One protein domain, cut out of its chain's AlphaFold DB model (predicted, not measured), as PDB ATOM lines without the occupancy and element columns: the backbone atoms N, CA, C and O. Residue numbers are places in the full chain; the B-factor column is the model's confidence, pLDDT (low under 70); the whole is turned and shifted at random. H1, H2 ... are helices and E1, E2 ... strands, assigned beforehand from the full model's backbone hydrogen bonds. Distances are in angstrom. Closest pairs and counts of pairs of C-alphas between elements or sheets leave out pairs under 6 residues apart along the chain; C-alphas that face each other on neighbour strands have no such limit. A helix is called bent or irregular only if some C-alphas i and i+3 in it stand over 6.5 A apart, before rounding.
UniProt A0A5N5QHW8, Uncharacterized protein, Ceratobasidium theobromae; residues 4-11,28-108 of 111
ATOM      1  N   ILE A   4     191.914 242.133 139.835       83.81
ATOM      2  CA  ILE A   4     192.495 243.345 139.241       83.81
ATOM      3  C   ILE A   4     193.164 244.252 140.282       83.81
ATOM      4  O   ILE A   4     194.240 244.792 140.045       83.81
ATOM      5  N   THR A   5     192.560 244.405 141.462       82.50
ATOM      6  CA  THR A   5     193.130 245.221 142.537       82.50
ATOM      7  C   THR A   5     194.407 244.579 143.072       82.50
ATOM      8  O   THR A   5     195.372 245.288 143.339       82.50
ATOM      9  N   HIS A   6     194.437 243.247 143.174       77.62
ATOM     10  CA  HIS A   6     195.644 242.499 143.526       77.62
ATOM     11  C   HIS A   6     196.771 242.722 142.514       77.62
ATOM     12  O   HIS A   6     197.890 243.041 142.901       77.62
ATOM     13  N   ASN A   7     196.455 242.621 141.222       80.56
ATOM     14  CA  ASN A   7     197.425 242.721 140.138       80.56
ATOM     15  C   ASN A   7     198.007 244.139 139.981       80.56
ATOM     16  O   ASN A   7     199.197 244.282 139.726       80.56
ATOM     17  N   ILE A   8     197.206 245.195 140.192       76.44
ATOM     18  CA  ILE A   8     197.669 246.593 140.067       76.44
ATOM     19  C   ILE A   8     198.427 247.075 141.315       76.44
ATOM     20  O   ILE A   8     199.398 247.825 141.198       76.44
ATOM     21  N   LEU A   9     197.979 246.696 142.519       64.75
ATOM     22  CA  LEU A   9     198.604 247.158 143.769       64.75
ATOM     23  C   LEU A   9     199.927 246.445 144.083       64.75
ATOM     24  O   LEU A   9     200.651 246.879 144.977       64.75
ATOM     25  N   ALA A  10     200.254 245.395 143.334       55.59
ATOM     26  CA  ALA A  10     201.375 244.504 143.581       55.59
ATOM     27  C   ALA A  10     202.763 245.157 143.622       55.59
ATOM     28  O   ALA A  10     203.616 244.667 144.354       55.59
ATOM     29  N   CYS A  11     203.044 246.240 142.886       52.03
ATOM     30  CA  CYS A  11     204.393 246.820 142.932       52.03
ATOM     31  C   CYS A  11     204.488 248.261 142.400       52.03
ATOM     32  O   CYS A  11     204.956 248.497 141.289       52.03
ATOM     33  N   ALA A  28     191.320 232.382 152.395       62.31
ATOM     34  CA  ALA A  28     190.511 233.313 151.606       62.31
ATOM     35  C   ALA A  28     189.256 232.629 151.035       62.31
ATOM     36  O   ALA A  28     189.345 231.586 150.385       62.31
ATOM     37  N   GLN A  29     188.085 233.236 151.238       67.69
ATOM     38  CA  GLN A  29     186.863 232.839 150.533       67.69
ATOM     39  C   GLN A  29     186.811 233.529 149.174       67.69
ATOM     40  O   GLN A  29     187.113 234.719 149.083       67.69
ATOM     41  N   VAL A  30     186.419 232.782 148.141       73.31
ATOM     42  CA  VAL A  30     186.237 233.289 146.776       73.31
ATOM     43  C   VAL A  30     184.756 233.511 146.522       73.31
ATOM     44  O   VAL A  30     183.936 232.641 146.808       73.31
ATOM     45  N   GLU A  31     184.427 234.660 145.952       75.88
ATOM     46  CA  GLU A  31     183.081 235.044 145.550       75.88
ATOM     47  C   GLU A  31     183.074 235.514 144.092       75.88
ATOM     48  O   GLU A  31     184.063 236.058 143.599       75.88
ATOM     49  N   ILE A  32     181.947 235.310 143.405       81.00
ATOM     50  CA  ILE A  32     181.716 235.863 142.070       81.00
ATOM     51  C   ILE A  32     180.850 237.111 142.213       81.00
ATOM     52  O   ILE A  32     179.732 237.050 142.723       81.00
ATOM     53  N   ILE A  33     181.381 238.243 141.766       83.25
ATOM     54  CA  ILE A  33     180.763 239.563 141.851       83.25
ATOM     55  C   ILE A  33     180.440 240.022 140.435       83.25
ATOM     56  O   ILE A  33     181.325 240.082 139.592       83.25
ATOM     57  N   GLU A  34     179.202 240.415 140.162       85.44
ATOM     58  CA  GLU A  34     178.843 240.917 138.834       85.44
ATOM     59  C   GLU A  34     179.638 242.190 138.472       85.44
ATOM     60  O   GLU A  34     179.893 243.074 139.306       85.44
ATOM     61  N   ALA A  35     180.061 242.285 137.210       88.75
ATOM     62  CA  ALA A  35     180.756 243.449 136.682       88.75
ATOM     63  C   ALA A  35     180.395 243.697 135.213       88.75
ATOM     64  O   ALA A  35     180.251 242.770 134.425       88.75
ATOM     65  N   GLU A  36     180.316 244.966 134.814       93.06
ATOM     66  CA  GLU A  36     180.043 245.319 133.419       93.06
ATOM     67  C   GLU A  36     181.202 244.888 132.505       93.06
ATOM     68  O   GLU A  36     182.376 245.160 132.785       93.06
ATOM     69  N   PHE A  37     180.876 244.210 131.403       92.50
ATOM     70  CA  PHE A  37     181.855 243.795 130.403       92.50
ATOM     71  C   PHE A  37     182.158 244.929 129.420       92.50
ATOM     72  O   PHE A  37     181.292 245.357 128.661       92.50
ATOM     73  N   SER A  38     183.421 245.368 129.383       93.56
ATOM     74  CA  SER A  38     183.899 246.401 128.459       93.56
ATOM     75  C   SER A  38     185.148 245.934 127.691       93.56
ATOM     76  O   SER A  38     186.275 246.085 128.177       93.56
ATOM     77  N   PRO A  39     184.998 245.376 126.473       91.44
ATOM     78  CA  PRO A  39     186.118 244.808 125.713       91.44
ATOM     79  C   PRO A  39     187.145 245.869 125.301       91.44
ATOM     80  O   PRO A  39     188.350 245.651 125.393       91.44
ATOM     81  N   GLN A  40     186.679 247.062 124.920       92.12
ATOM     82  CA  GLN A  40     187.542 248.186 124.537       92.12
ATOM     83  C   GLN A  40     188.426 248.665 125.693       92.12
ATOM     84  O   GLN A  40     189.568 249.078 125.480       92.12
ATOM     85  N   PHE A  41     187.901 248.622 126.919       91.81
ATOM     86  CA  PHE A  41     188.674 248.927 128.114       91.81
ATOM     87  C   PHE A  41     189.727 247.842 128.369       91.81
ATOM     88  O   PHE A  41     190.898 248.175 128.537       91.81
ATOM     89  N   LEU A  42     189.340 246.563 128.320       91.12
ATOM     90  CA  LEU A  42     190.243 245.431 128.560       91.12
ATOM     91  C   LEU A  42     191.431 245.419 127.599       91.12
ATOM     92  O   LEU A  42     192.563 245.318 128.056       91.12
ATOM     93  N   ILE A  43     191.199 245.617 126.298       91.44
ATOM     94  CA  ILE A  43     192.270 245.670 125.286       91.44
ATOM     95  C   ILE A  43     193.313 246.739 125.637       91.44
ATOM     96  O   ILE A  43     194.515 246.495 125.565       91.44
ATOM     97  N   LYS A  44     192.864 247.926 126.061       90.69
ATOM     98  CA  LYS A  44     193.754 249.025 126.469       90.69
ATOM     99  C   LYS A  44     194.421 248.778 127.822       90.69
ATOM    100  O   LYS A  44     195.439 249.402 128.120       90.69
ATOM    101  N   PHE A  45     193.826 247.926 128.651       89.25
ATOM    102  CA  PHE A  45     194.265 247.665 130.013       89.25
ATOM    103  C   PHE A  45     195.270 246.512 130.110       89.25
ATOM    104  O   PHE A  45     196.177 246.592 130.932       89.25
ATOM    105  N   ILE A  46     195.162 245.500 129.241       88.69
ATOM    106  CA  ILE A  46     196.044 244.323 129.189       88.69
ATOM    107  C   ILE A  46     197.541 244.672 129.319       88.69
ATOM    108  O   ILE A  46     198.193 244.070 130.166       88.69
ATOM    109  N   PRO A  47     198.099 245.670 128.598       87.62
ATOM    110  CA  PRO A  47     199.527 245.995 128.687       87.62
ATOM    111  C   PRO A  47     199.993 246.505 130.059       87.62
ATOM    112  O   PRO A  47     201.188 246.683 130.271       87.62
ATOM    113  N   ARG A  48     199.061 246.820 130.968       86.31
ATOM    114  CA  ARG A  48     199.349 247.271 132.337       86.31
ATOM    115  C   ARG A  48     199.298 246.139 133.361       86.31
ATOM    116  O   ARG A  48     199.569 246.398 134.530       86.31
ATOM    117  N   LEU A  49     198.895 244.940 132.949       86.31
ATOM    118  CA  LEU A  49     198.800 243.779 133.822       86.31
ATOM    119  C   LEU A  49     200.176 243.141 134.000       86.31
ATOM    120  O   LEU A  49     200.929 242.992 133.039       86.31
ATOM    121  N   ASP A  50     200.464 242.678 135.213       86.94
ATOM    122  CA  ASP A  50     201.506 241.669 135.399       86.94
ATOM    123  C   ASP A  50     200.901 240.304 135.055       86.94
ATOM    124  O   ASP A  50     200.171 239.713 135.857       86.94
ATOM    125  N   TRP A  51     201.135 239.840 133.825       87.00
ATOM    126  CA  TRP A  51     200.507 238.623 133.306       87.00
ATOM    127  C   TRP A  51     200.904 237.374 134.097       87.00
ATOM    128  O   TRP A  51     200.046 236.573 134.467       87.00
ATOM    129  N   ASN A  52     202.193 237.236 134.410       84.56
ATOM    130  CA  ASN A  52     202.708 236.076 135.134       84.56
ATOM    131  C   ASN A  52     202.076 235.979 136.518       84.56
ATOM    132  O   ASN A  52     201.625 234.909 136.931       84.56
ATOM    133  N   ALA A  53     201.993 237.105 137.220       82.44
ATOM    134  CA  ALA A  53     201.368 237.124 138.524       82.44
ATOM    135  C   ALA A  53     199.855 236.934 138.469       82.44
ATOM    136  O   ALA A  53     199.302 236.277 139.347       82.44
ATOM    137  N   LEU A  54     199.177 237.470 137.448       84.44
ATOM    138  CA  LEU A  54     197.749 237.233 137.245       84.44
ATOM    139  C   LEU A  54     197.465 235.736 137.097       84.44
ATOM    140  O   LEU A  54     196.617 235.215 137.813       84.44
ATOM    141  N   VAL A  55     198.199 235.052 136.214       84.75
ATOM    142  CA  VAL A  55     198.045 233.611 135.970       84.75
ATOM    143  C   VAL A  55     198.372 232.804 137.228       84.75
ATOM    144  O   VAL A  55     197.610 231.912 137.597       84.75
ATOM    145  N   ALA A  56     199.462 233.130 137.930       80.38
ATOM    146  CA  ALA A  56     199.819 232.461 139.182       80.38
ATOM    147  C   ALA A  56     198.720 232.616 140.248       80.38
ATOM    148  O   ALA A  56     198.290 231.632 140.845       80.38
ATOM    149  N   THR A  57     198.211 233.838 140.423       77.81
ATOM    150  CA  THR A  57     197.151 234.143 141.394       77.81
ATOM    151  C   THR A  57     195.840 233.452 141.012       77.81
ATOM    152  O   THR A  57     195.200 232.845 141.862       77.81
ATOM    153  N   ALA A  58     195.447 233.485 139.735       79.94
ATOM    154  CA  ALA A  58     194.230 232.832 139.249       79.94
ATOM    155  C   ALA A  58     194.257 231.303 139.440       79.94
ATOM    156  O   ALA A  58     193.218 230.689 139.674       79.94
ATOM    157  N   ARG A  59     195.445 230.684 139.390       78.50
ATOM    158  CA  ARG A  59     195.640 229.252 139.675       78.50
ATOM    159  C   ARG A  59     195.608 228.919 141.170       78.50
ATOM    160  O   ARG A  59     195.188 227.820 141.540       78.50
ATOM    161  N   GLU A  60     196.078 229.834 142.017       73.62
ATOM    162  CA  GLU A  60     196.117 229.667 143.475       73.62
ATOM    163  C   GLU A  60     194.742 229.895 144.119       73.62
ATOM    164  O   GLU A  60     194.348 229.155 145.023       73.62
ATOM    165  N   VAL A  61     193.986 230.880 143.623       66.94
ATOM    166  CA  VAL A  61     192.646 231.222 144.111       66.94
ATOM    167  C   VAL A  61     191.656 230.157 143.647       66.94
ATOM    168  O   VAL A  61     191.049 230.258 142.587       66.94
ATOM    169  N   ARG A  62     191.488 229.110 144.458       60.84
ATOM    170  CA  ARG A  62     190.438 228.104 144.270       60.84
ATOM    171  C   ARG A  62     189.226 228.462 145.120       60.84
ATOM    172  O   ARG A  62     189.399 228.753 146.306       60.84
ATOM    173  N   PRO A  63     187.995 228.385 144.588       51.81
ATOM    174  CA  PRO A  63     186.819 228.476 145.432       51.81
ATOM    175  C   PRO A  63     186.852 227.341 146.456       51.81
ATOM    176  O   PRO A  63     186.913 226.162 146.098       51.81
ATOM    177  N   ILE A  64     186.819 227.695 147.742       48.66
ATOM    178  CA  ILE A  64     186.563 226.736 148.817       48.66
ATOM    179  C   ILE A  64     185.081 226.370 148.727       48.66
ATOM    180  O   ILE A  64     184.224 226.932 149.404       48.66
ATOM    181  N   CYS A  65     184.754 225.448 147.825       45.00
ATOM    182  CA  CYS A  65     183.447 224.819 147.812       45.00
ATOM    183  C   CYS A  65     183.377 223.914 149.046       45.00
ATOM    184  O   CYS A  65     184.153 222.963 149.165       45.00
ATOM    185  N   HIS A  66     182.448 224.186 149.965       39.41
ATOM    186  CA  HIS A  66     182.056 223.193 150.963       39.41
ATOM    187  C   HIS A  66     181.773 221.861 150.236       39.41
ATOM    188  O   HIS A  66     181.053 221.874 149.232       39.41
ATOM    189  N   PRO A  67     182.287 220.713 150.719       46.53
ATOM    190  CA  PRO A  67     182.199 219.425 150.016       46.53
ATOM    191  C   PRO A  67     180.763 218.895 149.821       46.53
ATOM    192  O   PRO A  67     180.573 217.820 149.263       46.53
ATOM    193  N   SER A  68     179.745 219.632 150.271       43.75
ATOM    194  CA  SER A  68     178.330 219.261 150.249       43.75
ATOM    195  C   SER A  68     177.514 219.840 149.084       43.75
ATOM    196  O   SER A  68     176.338 219.500 148.970       43.75
ATOM    197  N   SER A  69     178.086 220.671 148.204       42.19
ATOM    198  CA  SER A  69     177.357 221.229 147.050       42.19
ATOM    199  C   SER A  69     177.906 220.697 145.727       42.19
ATOM    200  O   SER A  69     178.952 221.122 145.248       42.19
ATOM    201  N   HIS A  70     177.155 219.793 145.098       39.34
ATOM    202  CA  HIS A  70     177.417 219.232 143.763       39.34
ATOM    203  C   HIS A  70     177.150 220.218 142.604       39.34
ATOM    204  O   HIS A  70     176.909 219.797 141.473       39.34
ATOM    205  N   SER A  71     177.180 221.528 142.846       37.28
ATOM    206  CA  SER A  71     176.941 222.540 141.818       37.28
ATOM    207  C   SER A  71     178.206 223.361 141.580       37.28
ATOM    208  O   SER A  71     178.538 224.247 142.360       37.28
ATOM    209  N   HIS A  72     178.840 223.043 140.451       38.47
ATOM    210  CA  HIS A  72     179.886 223.787 139.744       38.47
ATOM    211  C   HIS A  72     181.305 223.716 140.329       38.47
ATOM    212  O   HIS A  72     181.796 224.577 141.050       38.47
ATOM    213  N   GLN A  73     181.946 222.622 139.911       40.91
ATOM    214  CA  GLN A  73     183.375 222.413 139.703       40.91
ATOM    215  C   GLN A  73     184.211 223.692 139.498       40.91
ATOM    216  O   GLN A  73     184.038 224.418 138.527       40.91
ATOM    217  N   GLN A  74     185.212 223.833 140.368       40.81
ATOM    218  CA  GLN A  74     186.606 224.087 139.997       40.81
ATOM    219  C   GLN A  74     186.866 225.315 139.107       40.81
ATOM    220  O   GLN A  74     187.238 225.184 137.949       40.81
ATOM    221  N   LEU A  75     186.815 226.510 139.692       48.12
ATOM    222  CA  LEU A  75     187.542 227.669 139.159       48.12
ATOM    223  C   LEU A  75     188.940 227.711 139.789       48.12
ATOM    224  O   LEU A  75     189.262 228.590 140.572       48.12
ATOM    225  N   GLY A  76     189.752 226.689 139.512       49.94
ATOM    226  CA  GLY A  76     191.173 226.948 139.295       49.94
ATOM    227  C   GLY A  76     191.240 227.332 137.830       49.94
ATOM    228  O   GLY A  76     191.102 226.451 136.983       49.94
ATOM    229  N   ASP A  77     191.248 228.629 137.535       56.47
ATOM    230  CA  ASP A  77     190.965 229.079 136.176       56.47
ATOM    231  C   ASP A  77     192.220 228.970 135.300       56.47
ATOM    232  O   ASP A  77     192.916 229.946 135.035       56.47
ATOM    233  N   ASP A  78     192.510 227.757 134.816       59.00
ATOM    234  CA  ASP A  78     193.478 227.515 133.733       59.00
ATOM    235  C   ASP A  78     192.976 228.060 132.375       59.00
ATOM    236  O   ASP A  78     193.560 227.794 131.323       59.00
ATOM    237  N   SER A  79     191.876 228.826 132.360       68.69
ATOM    238  CA  SER A  79     191.347 229.470 131.154       68.69
ATOM    239  C   SER A  79     192.243 230.577 130.613       68.69
ATOM    240  O   SER A  79     192.066 230.961 129.450       68.69
ATOM    241  N   LEU A  80     193.163 231.106 131.428       81.94
ATOM    242  CA  LEU A  80     194.171 232.051 130.968       81.94
ATOM    243  C   LEU A  80     195.400 231.303 130.422       81.94
ATOM    244  O   LEU A  80     195.931 230.423 131.100       81.94
ATOM    245  N   PRO A  81     195.885 231.656 129.220       85.12
ATOM    246  CA  PRO A  81     197.129 231.116 128.692       85.12
ATOM    247  C   PRO A  81     198.331 231.555 129.539       85.12
ATOM    248  O   PRO A  81     198.345 232.654 130.094       85.12
ATOM    249  N   ASP A  82     199.381 230.729 129.571       85.56
ATOM    250  CA  ASP A  82     200.629 231.042 130.287       85.56
ATOM    251  C   ASP A  82     201.289 232.332 129.782       85.56
ATOM    252  O   ASP A  82     201.907 233.067 130.547       85.56
ATOM    253  N   THR A  83     201.128 232.634 128.494       86.88
ATOM    254  CA  THR A  83     201.656 233.839 127.852       86.88
ATOM    255  C   THR A  83     200.531 234.766 127.424       86.88
ATOM    256  O   THR A  83     199.511 234.313 126.901       86.88
ATOM    257  N   GLN A  84     200.745 236.071 127.579       86.81
ATOM    258  CA  GLN A  84     199.799 237.083 127.126       86.81
ATOM    259  C   GLN A  84     199.610 236.992 125.598       86.81
ATOM    260  O   GLN A  84     200.606 236.991 124.874       86.81
ATOM    261  N   PRO A  85     198.369 236.930 125.088       86.19
ATOM    262  CA  PRO A  85     198.126 236.868 123.651       86.19
ATOM    263  C   PRO A  85     198.385 238.218 122.968       86.19
ATOM    264  O   PRO A  85     197.980 239.266 123.474       86.19
ATOM    265  N   ASP A  86     198.984 238.186 121.773       84.12
ATOM    266  CA  ASP A  86     199.214 239.378 120.938       84.12
ATOM    267  C   ASP A  86     197.923 239.935 120.314       84.12
ATOM    268  O   ASP A  86     197.814 241.127 120.029       84.12
ATOM    269  N   SER A  87     196.930 239.068 120.092       87.25
ATOM    270  CA  SER A  87     195.631 239.420 119.506       87.25
ATOM    271  C   SER A  87     194.493 238.807 120.332       87.25
ATOM    272  O   SER A  87     194.071 237.684 120.065       87.25
ATOM    273  N   PRO A  88     194.015 239.506 121.379       87.31
ATOM    274  CA  PRO A  88     192.925 239.007 122.210       87.31
ATOM    275  C   PRO A  88     191.588 239.069 121.456       87.31
ATOM    276  O   PRO A  88     191.168 240.139 121.015       87.31
ATOM    277  N   ASP A  89     190.908 237.931 121.336       90.44
ATOM    278  CA  ASP A  89     189.572 237.807 120.752       90.44
ATOM    279  C   ASP A  89     188.464 237.916 121.818       90.44
ATOM    280  O   ASP A  89     188.696 237.762 123.018       90.44
ATOM    281  N   ASP A  90     187.227 238.184 121.397       90.06
ATOM    282  CA  ASP A  90     186.059 238.319 122.280       90.06
ATOM    283  C   ASP A  90     185.896 237.212 123.345       90.06
ATOM    284  O   ASP A  90     185.658 237.548 124.512       90.06
ATOM    285  N   PRO A  91     186.008 235.905 123.025       89.00
ATOM    286  CA  PRO A  91     185.872 234.863 124.040       89.00
ATOM    287  C   PRO A  91     187.023 234.885 125.053       89.00
ATOM    288  O   PRO A  91     186.783 234.630 126.235       89.00
ATOM    289  N   PHE A  92     188.246 235.236 124.643       89.31
ATOM    290  CA  PHE A  92     189.346 235.466 125.577       89.31
ATOM    291  C   PHE A  92     189.086 236.690 126.461       89.31
ATOM    292  O   PHE A  92     189.255 236.613 127.676       89.31
ATOM    293  N   LEU A  93     188.616 237.802 125.890       91.25
ATOM    294  CA  LEU A  93     188.317 239.018 126.650       91.25
ATOM    295  C   LEU A  93     187.247 238.777 127.718       91.25
ATOM    296  O   LEU A  93     187.345 239.333 128.808       91.25
ATOM    297  N   ARG A  94     186.255 237.921 127.444       90.50
ATOM    298  CA  ARG A  94     185.249 237.509 128.435       90.50
ATOM    299  C   ARG A  94     185.849 236.705 129.585       90.50
ATOM    300  O   ARG A  94     185.512 236.961 130.734       90.50
ATOM    301  N   LYS A  95     186.763 235.778 129.294       88.56
ATOM    302  CA  LYS A  95     187.492 235.029 130.333       88.56
ATOM    303  C   LYS A  95     188.352 235.959 131.180       88.56
ATOM    304  O   LYS A  95     188.289 235.933 132.402       88.56
ATOM    305  N   LEU A  96     189.108 236.838 130.528       90.00
ATOM    306  CA  LEU A  96     189.947 237.810 131.214       90.00
ATOM    307  C   LEU A  96     189.120 238.769 132.082       90.00
ATOM    308  O   LEU A  96     189.527 239.096 133.194       90.00
ATOM    309  N   HIS A  97     187.957 239.208 131.593       91.94
ATOM    310  CA  HIS A  97     187.012 240.013 132.364       91.94
ATOM    311  C   HIS A  97     186.543 239.290 133.622       91.94
ATOM    312  O   HIS A  97     186.653 239.865 134.703       91.94
ATOM    313  N   HIS A  98     186.101 238.039 133.478       88.25
ATOM    314  CA  HIS A  98     185.663 237.210 134.591       88.25
ATOM    315  C   HIS A  98     186.741 237.147 135.680       88.25
ATOM    316  O   HIS A  98     186.504 237.548 136.819       88.25
ATOM    317  N   VAL A  99     187.965 236.766 135.303       87.75
ATOM    318  CA  VAL A  99     189.094 236.678 136.239       87.75
ATOM    319  C   VAL A  99     189.374 238.025 136.899       87.75
ATOM    320  O   VAL A  99     189.482 238.108 138.114       87.75
ATOM    321  N   LEU A 100     189.489 239.109 136.132       88.00
ATOM    322  CA  LEU A 100     189.910 240.399 136.680       88.00
ATOM    323  C   LEU A 100     188.842 241.075 137.544       88.00
ATOM    324  O   LEU A 100     189.178 241.694 138.561       88.00
ATOM    325  N   PHE A 101     187.583 241.018 137.116       88.81
ATOM    326  CA  PHE A 101     186.515 241.862 137.643       88.81
ATOM    327  C   PHE A 101     185.454 241.107 138.415       88.81
ATOM    328  O   PHE A 101     184.846 241.716 139.294       88.81
ATOM    329  N   GLU A 102     185.238 239.834 138.109       85.88
ATOM    330  CA  GLU A 102     184.177 239.061 138.739       85.88
ATOM    331  C   GLU A 102     184.699 238.176 139.862       85.88
ATOM    332  O   GLU A 102     183.997 237.980 140.847       85.88
ATOM    333  N   VAL A 103     185.954 237.730 139.797       82.38
ATOM    334  CA  VAL A 103     186.574 236.985 140.897       82.38
ATOM    335  C   VAL A 103     186.984 237.940 142.025       82.38
ATOM    336  O   VAL A 103     187.928 238.736 141.915       82.38
ATOM    337  N   GLY A 104     186.251 237.850 143.134       78.06
ATOM    338  CA  GLY A 104     186.538 238.502 144.404       78.06
ATOM    339  C   GLY A 104     187.046 237.511 145.451       78.06
ATOM    340  O   GLY A 104     186.678 236.343 145.449       78.06
ATOM    341  N   PHE A 105     187.892 237.979 146.365       75.69
ATOM    342  CA  PHE A 105     188.334 237.211 147.527       75.69
ATOM    343  C   PHE A 105     188.379 238.063 148.801       75.69
ATOM    344  O   PHE A 105     188.680 239.263 148.756       75.69
ATOM    345  N   GLY A 106     188.091 237.460 149.951       69.06
ATOM    346  CA  GLY A 106     188.048 238.143 151.246       69.06
ATOM    347  C   GLY A 106     188.369 237.219 152.423       69.06
ATOM    348  O   GLY A 106     188.443 236.003 152.238       69.06
ATOM    349  N   PRO A 107     188.591 237.781 153.628       63.03
ATOM    350  CA  PRO A 107     188.812 236.977 154.826       63.03
ATOM    351  C   PRO A 107     187.597 236.084 155.088       63.03
ATOM    352  O   PRO A 107     186.457 236.534 154.957       63.03
ATOM    353  N   SER A 108     187.833 234.832 155.482       56.66
ATOM    354  CA  SER A 108     186.760 233.955 155.945       56.66
ATOM    355  C   SER A 108     186.041 234.590 157.136       56.66
ATOM    356  O   SER A 108     186.677 234.902 158.147       56.66
TER     357      SER A 108
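What this domain is: This is residues 4 to 11 and 28 to 108 of the 111 residues of an uncharacterized protein of Ceratobasidium theobromae (UniProt A0A5N5QHW8). Helix H4 lies in the middle and leads into strand E2, which pairs with E1 as a two-stranded ribbon beyond that end of H4. The first residues of H2 pack on H4 near its other end, at a steep angle to it, while H1 and H3 come close to H4 at steep angles with few contacts, and residues 66 to 72 of a long loop stick out. The printed part has 89 residues, in the order H1, E1, H2, H3, H4, E2, with the sheet E1 - E2 antiparallel. It is mixed, helices and strands, and compact, with a radius of gyration of the C-alphas of 13.4 A and spans of 41 by 29 by 24 A.

Where its parts are: H1, residues 4 to 9, begins at C-alpha 4 (192.495, 243.345, 139.241). E1 is residues 28 to 32, 13.2 A long. H2, residues 39 to 48, is 15.0 A and only just irregular: C-alphas 44 and 47 are 6.9 A apart. H3, residues 51 to 60, is 14.2 A, and H4, residues 90 to 102, is 16.6 A. E2, residues 103 to 107, is 14.1 A and ends at C-alpha 107 (188.812, 236.977, 154.826).

How they stand to each other: H1 is close but not clearly touching H4, with Ile 4 and Leu 100 the closest C-alphas, 4.7 A. E1 and E2 are antiparallel at 146 degrees, with N 31 and O 104 within hydrogen-bond range at 2.9 A. H2 and H4 touch, closest at the C-alphas of Pro 39 and Leu 93, 6.3 A, at a steep tilt of 69 degrees, only just short of about perpendicular. H3 is close but not clearly touching H4, closest at the C-alphas of Ala 58 and Val 99, 7.1 A. Every O i to N i+4 pair is within hydrogen-bond range in H1, H3 and H4, and 3 of 6 in H2.

The domain as a whole: The C-alphas of Ser 68 and Asp 86 are farthest apart, 41.2 A. Residues 12 to 27 are not printed, and C-alphas 11 and 28 are 21.2 A apart across the cut. The link from H3 to H4 is long, 29 residues. Mean pLDDT of the printed part is 75.6, and residues 9 to 11, 28 to 29, 61 to 79 and 106 to 108 are under 70.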